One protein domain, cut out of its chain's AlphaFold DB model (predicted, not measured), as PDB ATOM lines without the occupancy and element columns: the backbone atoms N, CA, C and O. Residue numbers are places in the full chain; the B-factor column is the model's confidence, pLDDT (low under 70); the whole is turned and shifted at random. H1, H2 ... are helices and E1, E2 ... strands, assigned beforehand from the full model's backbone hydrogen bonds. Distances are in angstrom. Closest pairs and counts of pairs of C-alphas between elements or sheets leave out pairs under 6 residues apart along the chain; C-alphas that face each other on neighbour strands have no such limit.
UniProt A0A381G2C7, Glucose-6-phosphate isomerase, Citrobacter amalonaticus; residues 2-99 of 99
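Overview. This is residues 2 to 99 of the 99 residues of the protein "Glucose-6-phosphate isomerase" of Citrobacter amalonaticus (UniProt A0A381G2C7). With little regular structure, this is a small three-stranded sheet among long loops: short helix H1 lies off one end, the loop of residues 47 to 52 sticks out at the other, and residues 61 to 99 wind on the E3 side. The 98 printed residues run E1, H1, E2, E3, class mixed, with 21 residues in named elements. The antiparallel sheet has order E1, E2, E3. The whole is only just loose, close to compact: radius of gyration of the C-alphas 15.2 A, spans 43 by 35 by 24 A.

Along the chain. E2, residues 39 to 44, spans 16.9 A; E3, 56 to 60, 12.8 A; E1, 9 to 12, 10.1 A, from C-alpha 9 at (191.877, 124.057, 90.298). H1, 26 to 31, spans 8.8 A.

Arrangement. E1 and E2 are antiparallel at 159 degrees, N 12 to O 41 being 2.9 A. Hairpin E2 and E3 has 172 degrees, N 57 to O 42 being 2.8 A. H1, with every O i to N i+4 pair within hydrogen-bond range, is not on the sheet.

Size, cuts and confidence. The printed part has no cut. Links E1 to H1 and E2 to E3 are long. Residues 2 to 9 and 35 have pLDDT under 70.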
ATOM      1  N   ALA A   2     196.751 134.760  96.150       38.16
ATOM      2  CA  ALA A   2     196.676 134.477  94.720       38.16
ATOM      3  C   ALA A   2     195.420 133.638  94.449       38.16
ATOM      4  O   ALA A   2     195.256 132.593  95.065       38.16
ATOM      5  N   ARG A   3     194.528 134.123  93.577       53.31
ATOM      6  CA  ARG A   3     193.380 133.342  93.088       53.31
ATOM      7  C   ARG A   3     193.890 132.127  92.309       53.31
ATOM      8  O   ARG A   3     194.893 132.257  91.600       53.31
ATOM      9  N   CYS A   4     193.197 130.991  92.399       56.88
ATOM     10  CA  CYS A   4     193.485 129.816  91.576       56.88
ATOM     11  C   CYS A   4     193.620 130.176  90.085       56.88
ATOM     12  O   CYS A   4     192.784 130.874  89.506       56.88
ATOM     13  N   GLN A   5     194.691 129.688  89.458       55.88
ATOM     14  CA  GLN A   5     194.878 129.758  88.009       55.88
ATOM     15  C   GLN A   5     194.096 128.610  87.353       55.88
ATOM     16  O   GLN A   5     194.149 127.476  87.830       55.88
ATOM     17  N   LYS A   6     193.381 128.926  86.265       53.78
ATOM     18  CA  LYS A   6     192.328 128.114  85.618       53.78
ATOM     19  C   LYS A   6     192.672 126.650  85.294       53.78
ATOM     20  O   LYS A   6     191.747 125.860  85.170       53.78
ATOM     21  N   ASP A   7     193.948 126.281  85.210       58.69
ATOM     22  CA  ASP A   7     194.365 124.960  84.715       58.69
ATOM     23  C   ASP A   7     194.737 123.960  85.826       58.69
ATOM     24  O   ASP A   7     195.139 122.836  85.540       58.69
ATOM     25  N   ARG A   8     194.644 124.355  87.107       65.88
ATOM     26  CA  ARG A   8     195.059 123.509  88.250       65.88
ATOM     27  C   ARG A   8     194.050 123.423  89.389       65.88
ATOM     28  O   ARG A   8     194.335 122.761  90.385       65.88
ATOM     29  N   CYS A   9     192.895 124.071  89.260       68.81
ATOM     30  CA  CYS A   9     191.877 124.057  90.298       68.81
ATOM     31  C   CYS A   9     190.461 124.069  89.735       68.81
ATOM     32  O   CYS A   9     190.216 124.667  88.688       68.81
ATOM     33  N   TYR A  10     189.517 123.516  90.495       76.38
ATOM     34  CA  TYR A  10     188.087 123.723  90.273       76.38
ATOM     35  C   TYR A  10     187.485 124.575  91.393       76.38
ATOM     36  O   TYR A  10     187.891 124.460  92.549       76.38
ATOM     37  N   VAL A  11     186.525 125.435  91.033       77.81
ATOM     38  CA  VAL A  11     185.793 126.297  91.971       77.81
ATOM     39  C   VAL A  11     184.318 125.918  91.956       77.81
ATOM     40  O   VAL A  11     183.702 125.887  90.890       77.81
ATOM     41  N   ASN A  12     183.743 125.654  93.127       79.06
ATOM     42  CA  ASN A  12     182.309 125.431  93.300       79.06
ATOM     43  C   ASN A  12     181.709 126.544  94.165       79.06
ATOM     44  O   ASN A  12     182.244 126.833  95.230       79.06
ATOM     45  N   GLN A  13     180.601 127.146  93.725       77.69
ATOM     46  CA  GLN A  13     179.936 128.263  94.408       77.69
ATOM     47  C   GLN A  13     178.442 127.964  94.592       77.69
ATOM     48  O   GLN A  13     177.625 128.305  93.728       77.69
ATOM     49  N   PRO A  14     178.042 127.292  95.682       73.62
ATOM     50  CA  PRO A  14     176.638 127.002  95.922       73.62
ATOM     51  C   PRO A  14     175.853 128.288  96.193       73.62
ATOM     52  O   PRO A  14     175.996 128.933  97.231       73.62
ATOM     53  N   ALA A  15     174.991 128.647  95.243       74.69
ATOM     54  CA  ALA A  15     173.961 129.654  95.455       74.69
ATOM     55  C   ALA A  15     172.924 129.138  96.460       74.69
ATOM     56  O   ALA A  15     172.703 127.927  96.562       74.69
ATOM     57  N   PHE A  16     172.217 130.048  97.133       78.25
ATOM     58  CA  PHE A  16     171.161 129.701  98.088       78.25
ATOM     59  C   PHE A  16     170.155 128.682  97.555       78.25
ATOM     60  O   PHE A  16     169.765 127.777  98.289       78.25
ATOM     61  N   ARG A  17     169.794 128.756  96.266       77.56
ATOM     62  CA  ARG A  17     168.915 127.781  95.594       77.56
ATOM     63  C   ARG A  17     169.381 126.318  95.692       77.56
ATOM     64  O   ARG A  17     168.546 125.433  95.599       77.56
ATOM     65  N   ASN A  18     170.675 126.064  95.900       83.31
ATOM     66  CA  ASN A  18     171.264 124.725  96.032       83.31
ATOM     67  C   ASN A  18     171.369 124.255  97.501       83.31
ATOM     68  O   ASN A  18     171.840 123.150  97.768       83.31
ATOM     69  N   LEU A  19     170.944 125.086  98.457       87.62
ATOM     70  CA  LEU A  19     170.984 124.826  99.902       87.62
ATOM     71  C   LEU A  19     169.576 124.638 100.486       87.62
ATOM     72  O   LEU A  19     169.299 125.044 101.610       87.62
ATOM     73  N   ILE A  20     168.676 124.039  99.702       88.50
ATOM     74  CA  ILE A  20     167.350 123.617 100.175       88.50
ATOM     75  C   ILE A  20     167.552 122.596 101.305       88.50
ATOM     76  O   ILE A  20     168.427 121.730 101.187       88.50
ATOM     77  N   GLU A  21     166.763 122.741 102.373       90.56
ATOM     78  CA  GLU A  21     166.775 121.904 103.588       90.56
ATOM     79  C   GLU A  21     168.048 122.006 104.446       90.56
ATOM     80  O   GLU A  21     168.235 121.215 105.366       90.56
ATOM     81  N   VAL A  22     168.932 122.973 104.172       93.62
ATOM     82  CA  VAL A  22     170.113 123.236 105.019       93.62
ATOM     83  C   VAL A  22     169.772 124.155 106.196       93.62
ATOM     84  O   VAL A  22     170.342 124.001 107.268       93.62
ATOM     85  N   PHE A  23     168.848 125.098 105.994       94.00
ATOM     86  CA  PHE A  23     168.382 126.041 107.012       94.00
ATOM     87  C   PHE A  23     166.942 125.702 107.404       94.00
ATOM     88  O   PHE A  23     166.141 125.331 106.544       94.00
ATOM     89  N   ALA A  24     166.603 125.855 108.681       96.12
ATOM     90  CA  ALA A  24     165.270 125.615 109.216       96.12
ATOM     91  C   ALA A  24     164.251 126.675 108.756       96.12
ATOM     92  O   ALA A  24     163.096 126.344 108.486       96.12
ATOM     93  N   ASP A  25     164.665 127.943 108.640       95.50
ATOM     94  CA  ASP A  25     163.809 129.039 108.160       95.50
ATOM     95  C   ASP A  25     163.813 129.122 106.626       95.50
ATOM     96  O   ASP A  25     164.496 129.933 105.990       95.50
ATOM     97  N   GLU A  26     163.040 128.228 106.017       92.62
ATOM     98  CA  GLU A  26     162.902 128.125 104.568       92.62
ATOM     99  C   GLU A  26     162.332 129.408 103.911       92.62
ATOM    100  O   GLU A  26     162.877 129.829 102.884       92.62
ATOM    101  N   PRO A  27     161.318 130.103 104.476       93.06
ATOM    102  CA  PRO A  27     160.891 131.408 103.969       93.06
ATOM    103  C   PRO A  27     162.017 132.453 103.939       93.06
ATOM    104  O   PRO A  27     162.180 133.135 102.923       93.06
ATOM    105  N   ALA A  28     162.824 132.567 105.001       91.94
ATOM    106  CA  ALA A  28     163.965 133.482 105.013       91.94
ATOM    107  C   ALA A  28     165.038 133.076 103.990       91.94
ATOM    108  O   ALA A  28     165.593 133.935 103.301       91.94
ATOM    109  N   ARG A  29     165.295 131.771 103.820       91.50
ATOM    110  CA  ARG A  29     166.226 131.259 102.799       91.50
ATOM    111  C   ARG A  29     165.781 131.656 101.391       91.50
ATOM    112  O   ARG A  29     166.606 132.070 100.577       91.50
ATOM    113  N   GLN A  30     164.487 131.538 101.094       89.19
ATOM    114  CA  GLN A  30     163.932 131.854  99.775       89.19
ATOM    115  C   GLN A  30     164.046 133.338  99.428       89.19
ATOM    116  O   GLN A  30     164.330 133.669  98.278       89.19
ATOM    117  N   GLN A  31     163.915 134.235 100.408       88.31
ATOM    118  CA  GLN A  31     164.145 135.670 100.198       88.31
ATOM    119  C   GLN A  31     165.600 135.980  99.804       88.31
ATOM    120  O   GLN A  31     165.857 136.945  99.087       88.31
ATOM    121  N   LEU A  32     166.546 135.132 100.219       84.25
ATOM    122  CA  LEU A  32     167.973 135.235  99.896       84.25
ATOM    123  C   LEU A  32     168.371 134.450  98.635       84.25
ATOM    124  O   LEU A  32     169.533 134.495  98.231       84.25
ATOM    125  N   ALA A  33     167.430 133.764  97.972       70.81
ATOM    126  CA  ALA A  33     167.688 132.874  96.833       70.81
ATOM    127  C   ALA A  33     168.236 133.560  95.561       70.81
ATOM    128  O   ALA A  33     168.522 132.867  94.581       70.81
ATOM    129  N   GLY A  34     168.385 134.889  95.577       73.19
ATOM    130  CA  GLY A  34     169.060 135.683  94.550       73.19
ATOM    131  C   GLY A  34     170.590 135.514  94.535       73.19
ATOM    132  O   GLY A  34     171.116 134.407  94.603       73.19
ATOM    133  N   GLU A  35     171.329 136.620  94.400       61.97
ATOM    134  CA  GLU A  35     172.763 136.627  94.039       61.97
ATOM    135  C   GLU A  35     173.753 136.275  95.167       61.97
ATOM    136  O   GLU A  35     174.965 136.314  94.952       61.97
ATOM    137  N   HIS A  36     173.292 135.944  96.375       74.56
ATOM    138  CA  HIS A  36     174.222 135.712  97.479       74.56
ATOM    139  C   HIS A  36     174.837 134.308  97.421       74.56
ATOM    140  O   HIS A  36     174.153 133.282  97.460       74.56
ATOM    141  N   VAL A  37     176.165 134.276  97.351       83.25
ATOM    142  CA  VAL A  37     176.971 133.065  97.510       83.25
ATOM    143  C   VAL A  37     177.206 132.848  99.003       83.25
ATOM    144  O   VAL A  37     177.696 133.743  99.688       83.25
ATOM    145  N   VAL A  38     176.856 131.666  99.513       90.44
ATOM    146  CA  VAL A  38     177.069 131.321 100.932       90.44
ATOM    147  C   VAL A  38     178.528 130.963 101.179       90.44
ATOM    148  O   VAL A  38     179.134 131.408 102.151       90.44
ATOM    149  N   TYR A  39     179.105 130.181 100.273       92.88
ATOM    150  CA  TYR A  39     180.511 129.824 100.293       92.88
ATOM    151  C   TYR A  39     181.010 129.482  98.894       92.88
ATOM    152  O   TYR A  39     180.225 129.130  98.011       92.88
ATOM    153  N   ASP A  40     182.321 129.546  98.712       92.31
ATOM    154  CA  ASP A  40     183.004 128.928  97.583       92.31
ATOM    155  C   ASP A  40     184.060 127.937  98.062       92.31
ATOM    156  O   ASP A  40     184.574 128.044  99.176       92.31
ATOM    157  N   VAL A  41     184.328 126.933  97.232       92.12
ATOM    158  CA  VAL A  41     185.352 125.919  97.478       92.12
ATOM    159  C   VAL A  41     186.285 125.893  96.285       92.12
ATOM    160  O   VAL A  41     185.843 125.616  95.169       92.12
ATOM    161  N   GLU A  42     187.562 126.158  96.526       93.12
ATOM    162  CA  GLU A  42     188.647 125.996  95.564       93.12
ATOM    163  C   GLU A  42     189.412 124.718  95.900       93.12
ATOM    164  O   GLU A  42     189.869 124.550  97.027       93.12
ATOM    165  N   MET A  43     189.579 123.820  94.938       90.94
ATOM    166  CA  MET A  43     190.255 122.540  95.158       90.94
ATOM    167  C   MET A  43     191.392 122.371  94.165       90.94
ATOM    168  O   MET A  43     191.221 122.659  92.979       90.94
ATOM    169  N   LEU A  44     192.534 121.873  94.633       90.88
ATOM    170  CA  LEU A  44     193.647 121.493  93.773       90.88
ATOM    171  C   LEU A  44     193.274 120.255  92.955       90.88
ATOM    172  O   LEU A  44     192.757 119.267  93.486       90.88
ATOM    173  N   ALA A  45     193.560 120.303  91.656       88.31
ATOM    174  CA  ALA A  45     193.394 119.159  90.774       88.31
ATOM    175  C   ALA A  45     194.242 117.990  91.294       88.31
ATOM    176  O   ALA A  45     195.463 118.091  91.392       88.31
ATOM    177  N   THR A  46     193.569 116.896  91.640       88.06
ATOM    178  CA  THR A  46     194.160 115.710  92.266       88.06
ATOM    179  C   THR A  46     193.608 114.477  91.559       88.06
ATOM    180  O   THR A  46     192.430 114.458  91.184       88.06
ATOM    181  N   SER A  47     194.448 113.467  91.329       89.62
ATOM    182  CA  SER A  47     193.990 112.209  90.737       89.62
ATOM    183  C   SER A  47     193.075 111.465  91.721       89.62
ATOM    184  O   SER A  47     193.176 111.651  92.930       89.62
ATOM    185  N   SER A  48     192.166 110.624  91.227       88.31
ATOM    186  CA  SER A  48     191.298 109.806  92.091       88.31
ATOM    187  C   SER A  48     191.936 108.474  92.501       88.31
ATOM    188  O   SER A  48     191.218 107.521  92.802       88.31
ATOM    189  N   ALA A  49     193.266 108.370  92.434       91.69
ATOM    190  CA  ALA A  49     193.988 107.178  92.854       91.69
ATOM    191  C   ALA A  49     193.992 107.037  94.385       91.69
ATOM    192  O   ALA A  49     193.856 108.005  95.133       91.69
ATOM    193  N   GLU A  50     194.138 105.805  94.864       91.75
ATOM    194  CA  GLU A  50     194.234 105.530  96.296       91.75
ATOM    195  C   GLU A  50     195.528 106.111  96.887       91.75
ATOM    196  O   GLU A  50     196.595 106.017  96.284       91.75
ATOM    197  N   GLY A  51     195.426 106.709  98.077       92.19
ATOM    198  CA  GLY A  51     196.546 107.358  98.767       92.19
ATOM    199  C   GLY A  51     196.766 108.828  98.398       92.19
ATOM    200  O   GLY A  51     197.565 109.496  99.049       92.19
ATOM    201  N   GLU A  52     196.041 109.350  97.409       93.62
ATOM    202  CA  GLU A  52     196.085 110.766  97.047       93.62
ATOM    203  C   GLU A  52     195.424 111.655  98.105       93.62
ATOM    204  O   GLU A  52     194.441 111.275  98.751       93.62
ATOM    205  N   LEU A  53     195.946 112.876  98.255       92.75
ATOM    206  CA  LEU A  53     195.434 113.858  99.207       92.75
ATOM    207  C   LEU A  53     194.719 114.997  98.483       92.75
ATOM    208  O   LEU A  53     195.344 115.908  97.938       92.75
ATOM    209  N   TYR A  54     193.392 114.994  98.567       92.62
ATOM    210  CA  TYR A  54     192.595 116.142  98.154       92.62
ATOM    211  C   TYR A  54     192.874 117.331  99.069       92.62
ATOM    212  O   TYR A  54     192.832 117.220 100.292       92.62
ATOM    213  N   THR A  55     193.155 118.482  98.463       94.00
ATOM    214  CA  THR A  55     193.445 119.723  99.185       94.00
ATOM    215  C   THR A  55     192.649 120.863  98.577       94.00
ATOM    216  O   THR A  55     192.619 121.024  97.356       94.00
ATOM    217  N   GLY A  56     192.048 121.689  99.426       93.25
ATOM    218  CA  GLY A  56     191.335 122.876  98.989       93.25
ATOM    219  C   GLY A  56     191.114 123.897 100.090       93.25
ATOM    220  O   GLY A  56     191.490 123.697 101.245       93.25
ATOM    221  N   VAL A  57     190.521 125.016  99.698       95.06
ATOM    222  CA  VAL A  57     190.170 126.136 100.564       95.06
ATOM    223  C   VAL A  57     188.691 126.432 100.386       95.06
ATOM    224  O   VAL A  57     188.226 126.655  99.271       95.06
ATOM    225  N   THR A  58     187.970 126.483 101.503       95.19
ATOM    226  CA  THR A  58     186.593 126.974 101.541       95.19
ATOM    227  C   THR A  58     186.583 128.412 102.040       95.19
ATOM    228  O   THR A  58     187.051 128.689 103.148       95.19
ATOM    229  N   HIS A  59     186.002 129.323 101.264       94.81
ATOM    230  CA  HIS A  59     185.663 130.667 101.720       94.81
ATOM    231  C   HIS A  59     184.191 130.684 102.131       94.81
ATOM    232  O   HIS A  59     183.304 130.755 101.287       94.81
ATOM    233  N   LEU A  60     183.929 130.603 103.436       94.88
ATOM    234  CA  LEU A  60     182.586 130.756 103.996       94.88
ATOM    235  C   LEU A  60     182.316 132.238 104.279       94.88
ATOM    236  O   LEU A  60     183.027 132.859 105.076       94.88
ATOM    237  N   TYR A  61     181.309 132.809 103.619       93.94
ATOM    238  CA  TYR A  61     180.957 134.217 103.788       93.94
ATOM    239  C   TYR A  61     180.135 134.430 105.069       93.94
ATOM    240  O   TYR A  61     179.348 133.564 105.454       93.94
ATOM    241  N   PRO A  62     180.299 135.574 105.756       94.19
ATOM    242  CA  PRO A  62     179.509 135.884 106.940       94.19
ATOM    243  C   PRO A  62     178.052 136.187 106.566       94.19
ATOM    244  O   PRO A  62     177.785 136.919 105.615       94.19
ATOM    245  N   GLY A  63     177.117 135.679 107.362       92.62
ATOM    246  CA  GLY A  63     175.686 135.930 107.211       92.62
ATOM    247  C   GLY A  63     174.857 134.950 108.035       92.62
ATOM    248  O   GLY A  63     175.411 134.084 108.718       92.62
ATOM    249  N   HIS A  64     173.535 135.097 107.987       93.25
ATOM    250  CA  HIS A  64     172.606 134.168 108.622       93.25
ATOM    251  C   HIS A  64     171.264 134.090 107.882       93.25
ATOM    252  O   HIS A  64     170.876 135.020 107.174       93.25
ATOM    253  N   VAL A  65     170.528 133.006 108.105       93.25
ATOM    254  CA  VAL A  65     169.157 132.771 107.640       93.25
ATOM    255  C   VAL A  65     168.302 132.466 108.864       93.25
ATOM    256  O   VAL A  65     168.611 131.529 109.586       93.25
ATOM    257  N   GLY A  66     167.286 133.281 109.165       91.44
ATOM    258  CA  GLY A  66     166.375 133.012 110.295       91.44
ATOM    259  C   GLY A  66     167.031 132.875 111.683       91.44
ATOM    260  O   GLY A  66     166.423 132.329 112.596       91.44
ATOM    261  N   GLY A  67     168.273 133.345 111.855       94.19
ATOM    262  CA  GLY A  67     169.067 133.185 113.083       94.19
ATOM    263  C   GLY A  67     170.146 132.096 113.017       94.19
ATOM    264  O   GLY A  67     170.995 132.032 113.902       94.19
ATOM    265  N   GLU A  68     170.179 131.290 111.957       95.69
ATOM    266  CA  GLU A  68     171.221 130.291 111.712       95.69
ATOM    267  C   GLU A  68     172.348 130.880 110.867       95.69
ATOM    268  O   GLU A  68     172.106 131.417 109.786       95.69
ATOM    269  N   TYR A  69     173.592 130.780 111.333       95.94
ATOM    270  CA  TYR A  69     174.744 131.248 110.564       95.94
ATOM    271  C   TYR A  69     174.880 130.504 109.236       95.94
ATOM    272  O   TYR A  69     174.561 129.321 109.131       95.94
ATOM    273  N   PHE A  70     175.416 131.188 108.228       94.62
ATOM    274  CA  PHE A  70     175.811 130.548 106.977       94.62
ATOM    275  C   PHE A  70     176.733 129.359 107.245       94.62
ATOM    276  O   PHE A  70     177.651 129.431 108.062       94.62
ATOM    277  N   MET A  71     176.483 128.267 106.530       95.06
ATOM    278  CA  MET A  71     177.185 127.004 106.705       95.06
ATOM    279  C   MET A  71     177.306 126.266 105.373       95.06
ATOM    280  O   MET A  71     176.572 126.530 104.416       95.06
ATOM    281  N   THR A  72     178.236 125.320 105.308       95.12
ATOM    282  CA  THR A  72     178.290 124.346 104.212       95.12
ATOM    283  C   THR A  72     177.172 123.318 104.359       95.12
ATOM    284  O   THR A  72     176.764 123.037 105.482       95.12
ATOM    285  N   ARG A  73     176.754 122.666 103.265       94.44
ATOM    286  CA  ARG A  73     175.745 121.586 103.311       94.44
ATOM    287  C   ARG A  73     176.096 120.452 104.290       94.44
ATOM    288  O   ARG A  73     175.199 119.828 104.842       94.44
ATOM    289  N   GLY A  74     177.391 120.186 104.478       94.00
ATOM    290  CA  GLY A  74     177.873 119.013 105.205       94.00
ATOM    291  C   GLY A  74     177.689 117.726 104.396       94.00
ATOM    292  O   GLY A  74     176.899 117.665 103.454       94.00
ATOM    293  N   HIS A  75     178.481 116.707 104.718       94.31
ATOM    294  CA  HIS A  75     178.363 115.371 104.138       94.31
ATOM    295  C   HIS A  75     179.122 114.352 104.991       94.31
ATOM    296  O   HIS A  75     179.985 114.711 105.790       94.31
ATOM    297  N   PHE A  76     178.808 113.074 104.793       95.56
ATOM    298  CA  PHE A  76     179.644 111.973 105.256       95.56
ATOM    299  C   PHE A  76     180.590 111.557 104.131       95.56
ATOM    300  O   PHE A  76     180.196 111.541 102.962       95.56
ATOM    301  N   HIS A  77     181.818 111.171 104.475       94.19
ATOM    302  CA  HIS A  77     182.680 110.482 103.521       94.19
ATOM    303  C   HIS A  77     182.053 109.151 103.107       94.19
ATOM    304  O   HIS A  77     181.496 108.428 103.934       94.19
ATOM    305  N   ALA A  78     182.193 108.804 101.826       92.44
ATOM    306  CA  ALA A  78     181.737 107.514 101.309       92.44
ATOM    307  C   ALA A  78     182.465 106.338 101.987       92.44
ATOM    308  O   ALA A  78     181.872 105.285 102.215       92.44
ATOM    309  N   ARG A  79     183.743 106.538 102.332       91.81
ATOM    310  CA  ARG A  79     184.579 105.624 103.115       91.81
ATOM    311  C   ARG A  79     184.742 106.176 104.527       91.81
ATOM    312  O   ARG A  79     185.305 107.253 104.707       91.81
ATOM    313  N   ARG A  80     184.233 105.468 105.536       91.00
ATOM    314  CA  ARG A  80     184.151 105.976 106.920       91.00
ATOM    315  C   ARG A  80     185.522 106.105 107.594       91.00
ATOM    316  O   ARG A  80     185.672 106.873 108.534       91.00
ATOM    317  N   GLU A  81     186.502 105.358 107.109       92.75
ATOM    318  CA  GLU A  81     187.897 105.378 107.536       92.75
ATOM    319  C   GLU A  81     188.710 106.528 106.923       92.75
ATOM    320  O   GLU A  81     189.812 106.813 107.394       92.75
ATOM    321  N   GLN A  82     188.186 107.203 105.895       93.69
ATOM    322  CA  GLN A  82     188.851 108.353 105.297       93.69
ATOM    323  C   GLN A  82     188.811 109.529 106.279       93.69
ATOM    324  O   GLN A  82     187.740 110.018 106.633       93.69
ATOM    325  N   GLY A  83     189.982 109.972 106.734       93.50
ATOM    326  CA  GLY A  83     190.118 111.157 107.577       93.50
ATOM    327  C   GLY A  83     190.132 112.452 106.764       93.50
ATOM    328  O   GLY A  83     190.475 112.453 105.586       93.50
ATOM    329  N   GLU A  84     189.805 113.563 107.418       96.19
ATOM    330  CA  GLU A  84     189.957 114.919 106.879       96.19
ATOM    331  C   GLU A  84     190.480 115.846 107.982       96.19
ATOM    332  O   GLU A  84     190.173 115.665 109.164       96.19
ATOM    333  N   VAL A  85     191.307 116.822 107.604       96.12
ATOM    334  CA  VAL A  85     191.919 117.789 108.522       96.12
ATOM    335  C   VAL A  85     191.624 119.198 108.026       96.12
ATOM    336  O   VAL A  85     191.961 119.547 106.898       96.12
ATOM    337  N   TYR A  86     191.049 120.025 108.900       96.38
ATOM    338  CA  TYR A  86     190.787 121.438 108.632       96.38
ATOM    339  C   TYR A  86     191.782 122.327 109.372       96.38
ATOM    340  O   TYR A  86     192.075 122.113 110.550       96.38
ATOM    341  N   PHE A  87     192.247 123.379 108.698       96.62
ATOM    342  CA  PHE A  87     193.087 124.412 109.293       96.62
ATOM    343  C   PHE A  87     192.469 125.799 109.076       96.62
ATOM    344  O   PHE A  87     192.259 126.235 107.943       96.62
ATOM    345  N   GLY A  88     192.158 126.499 110.170       96.31
ATOM    346  CA  GLY A  88     191.548 127.827 110.125       96.31
ATOM    347  C   GLY A  88     192.544 128.898 109.680       96.31
ATOM    348  O   GLY A  88     193.419 129.282 110.450       96.31
ATOM    349  N   LEU A  89     192.391 129.408 108.453       97.00
ATOM    350  CA  LEU A  89     193.300 130.413 107.880       97.00
ATOM    351  C   LEU A  89     192.954 131.855 108.282       97.00
ATOM    352  O   LEU A  89     193.849 132.673 108.497       97.00
ATOM    353  N   ARG A  90     191.662 132.198 108.343       97.75
ATOM    354  CA  ARG A  90     191.178 133.550 108.664       97.75
ATOM    355  C   ARG A  90     189.738 133.511 109.175       97.75
ATOM    356  O   ARG A  90     188.925 132.748 108.671       97.75
ATOM    357  N   GLY A  91     189.415 134.417 110.098       96.94
ATOM    358  CA  GLY A  91     188.059 134.594 110.620       96.94
ATOM    359  C   GLY A  91     187.807 133.790 111.893       96.94
ATOM    360  O   GLY A  91     188.746 133.377 112.571       96.94
ATOM    361  N   LYS A  92     186.531 133.626 112.244       96.62
ATOM    362  CA  LYS A  92     186.073 132.828 113.385       96.62
ATOM    363  C   LYS A  92     184.853 132.026 112.957       96.62
ATOM    364  O   LYS A  92     183.987 132.557 112.271       96.62
ATOM    365  N   GLY A  93     184.799 130.777 113.384       95.50
ATOM    366  CA  GLY A  93     183.726 129.845 113.073       95.50
ATOM    367  C   GLY A  93     183.890 128.580 113.900       95.50
ATOM    368  O   GLY A  93     184.682 128.550 114.845       95.50
ATOM    369  N   LEU A  94     183.152 127.541 113.535       96.06
ATOM    370  CA  LEU A  94     183.211 126.238 114.181       96.06
ATOM    371  C   LEU A  94     183.029 125.128 113.148       96.06
ATOM    372  O   LEU A  94     182.489 125.364 112.068       96.06
ATOM    373  N   LEU A  95     183.463 123.925 113.511       96.75
ATOM    374  CA  LEU A  95     183.141 122.695 112.799       96.75
ATOM    375  C   LEU A  95     182.115 121.928 113.633       96.75
ATOM    376  O   LEU A  95     182.378 121.611 114.794       96.75
ATOM    377  N   LEU A  96     180.952 121.646 113.048       96.19
ATOM    378  CA  LEU A  96     179.928 120.804 113.660       96.19
ATOM    379  C   LEU A  96     180.067 119.382 113.110       96.19
ATOM    380  O   LEU A  96     180.108 119.197 111.896       96.19
ATOM    381  N   LEU A  97     180.147 118.385 113.994       95.56
ATOM    382  CA  LEU A  97     180.294 116.979 113.615       95.56
ATOM    383  C   LEU A  97     179.141 116.143 114.175       95.56
ATOM    384  O   LEU A  97     178.741 116.320 115.326       95.56
ATOM    385  N   GLN A  98     178.666 115.189 113.375       93.44
ATOM    386  CA  GLN A  98     177.665 114.192 113.754       93.44
ATOM    387  C   GLN A  98     178.238 112.779 113.563       93.44
ATOM    388  O   GLN A  98     179.062 112.557 112.676       93.44
ATOM    389  N   LYS A  99     177.833 111.838 114.427       82.50
ATOM    390  CA  LYS A  99     178.315 110.444 114.420       82.50
ATOM    391  C   LYS A  99     177.460 109.508 113.582       82.50
ATOM    392  O   LYS A  99     176.225 109.695 113.606       82.50
TER     393      LYS A  99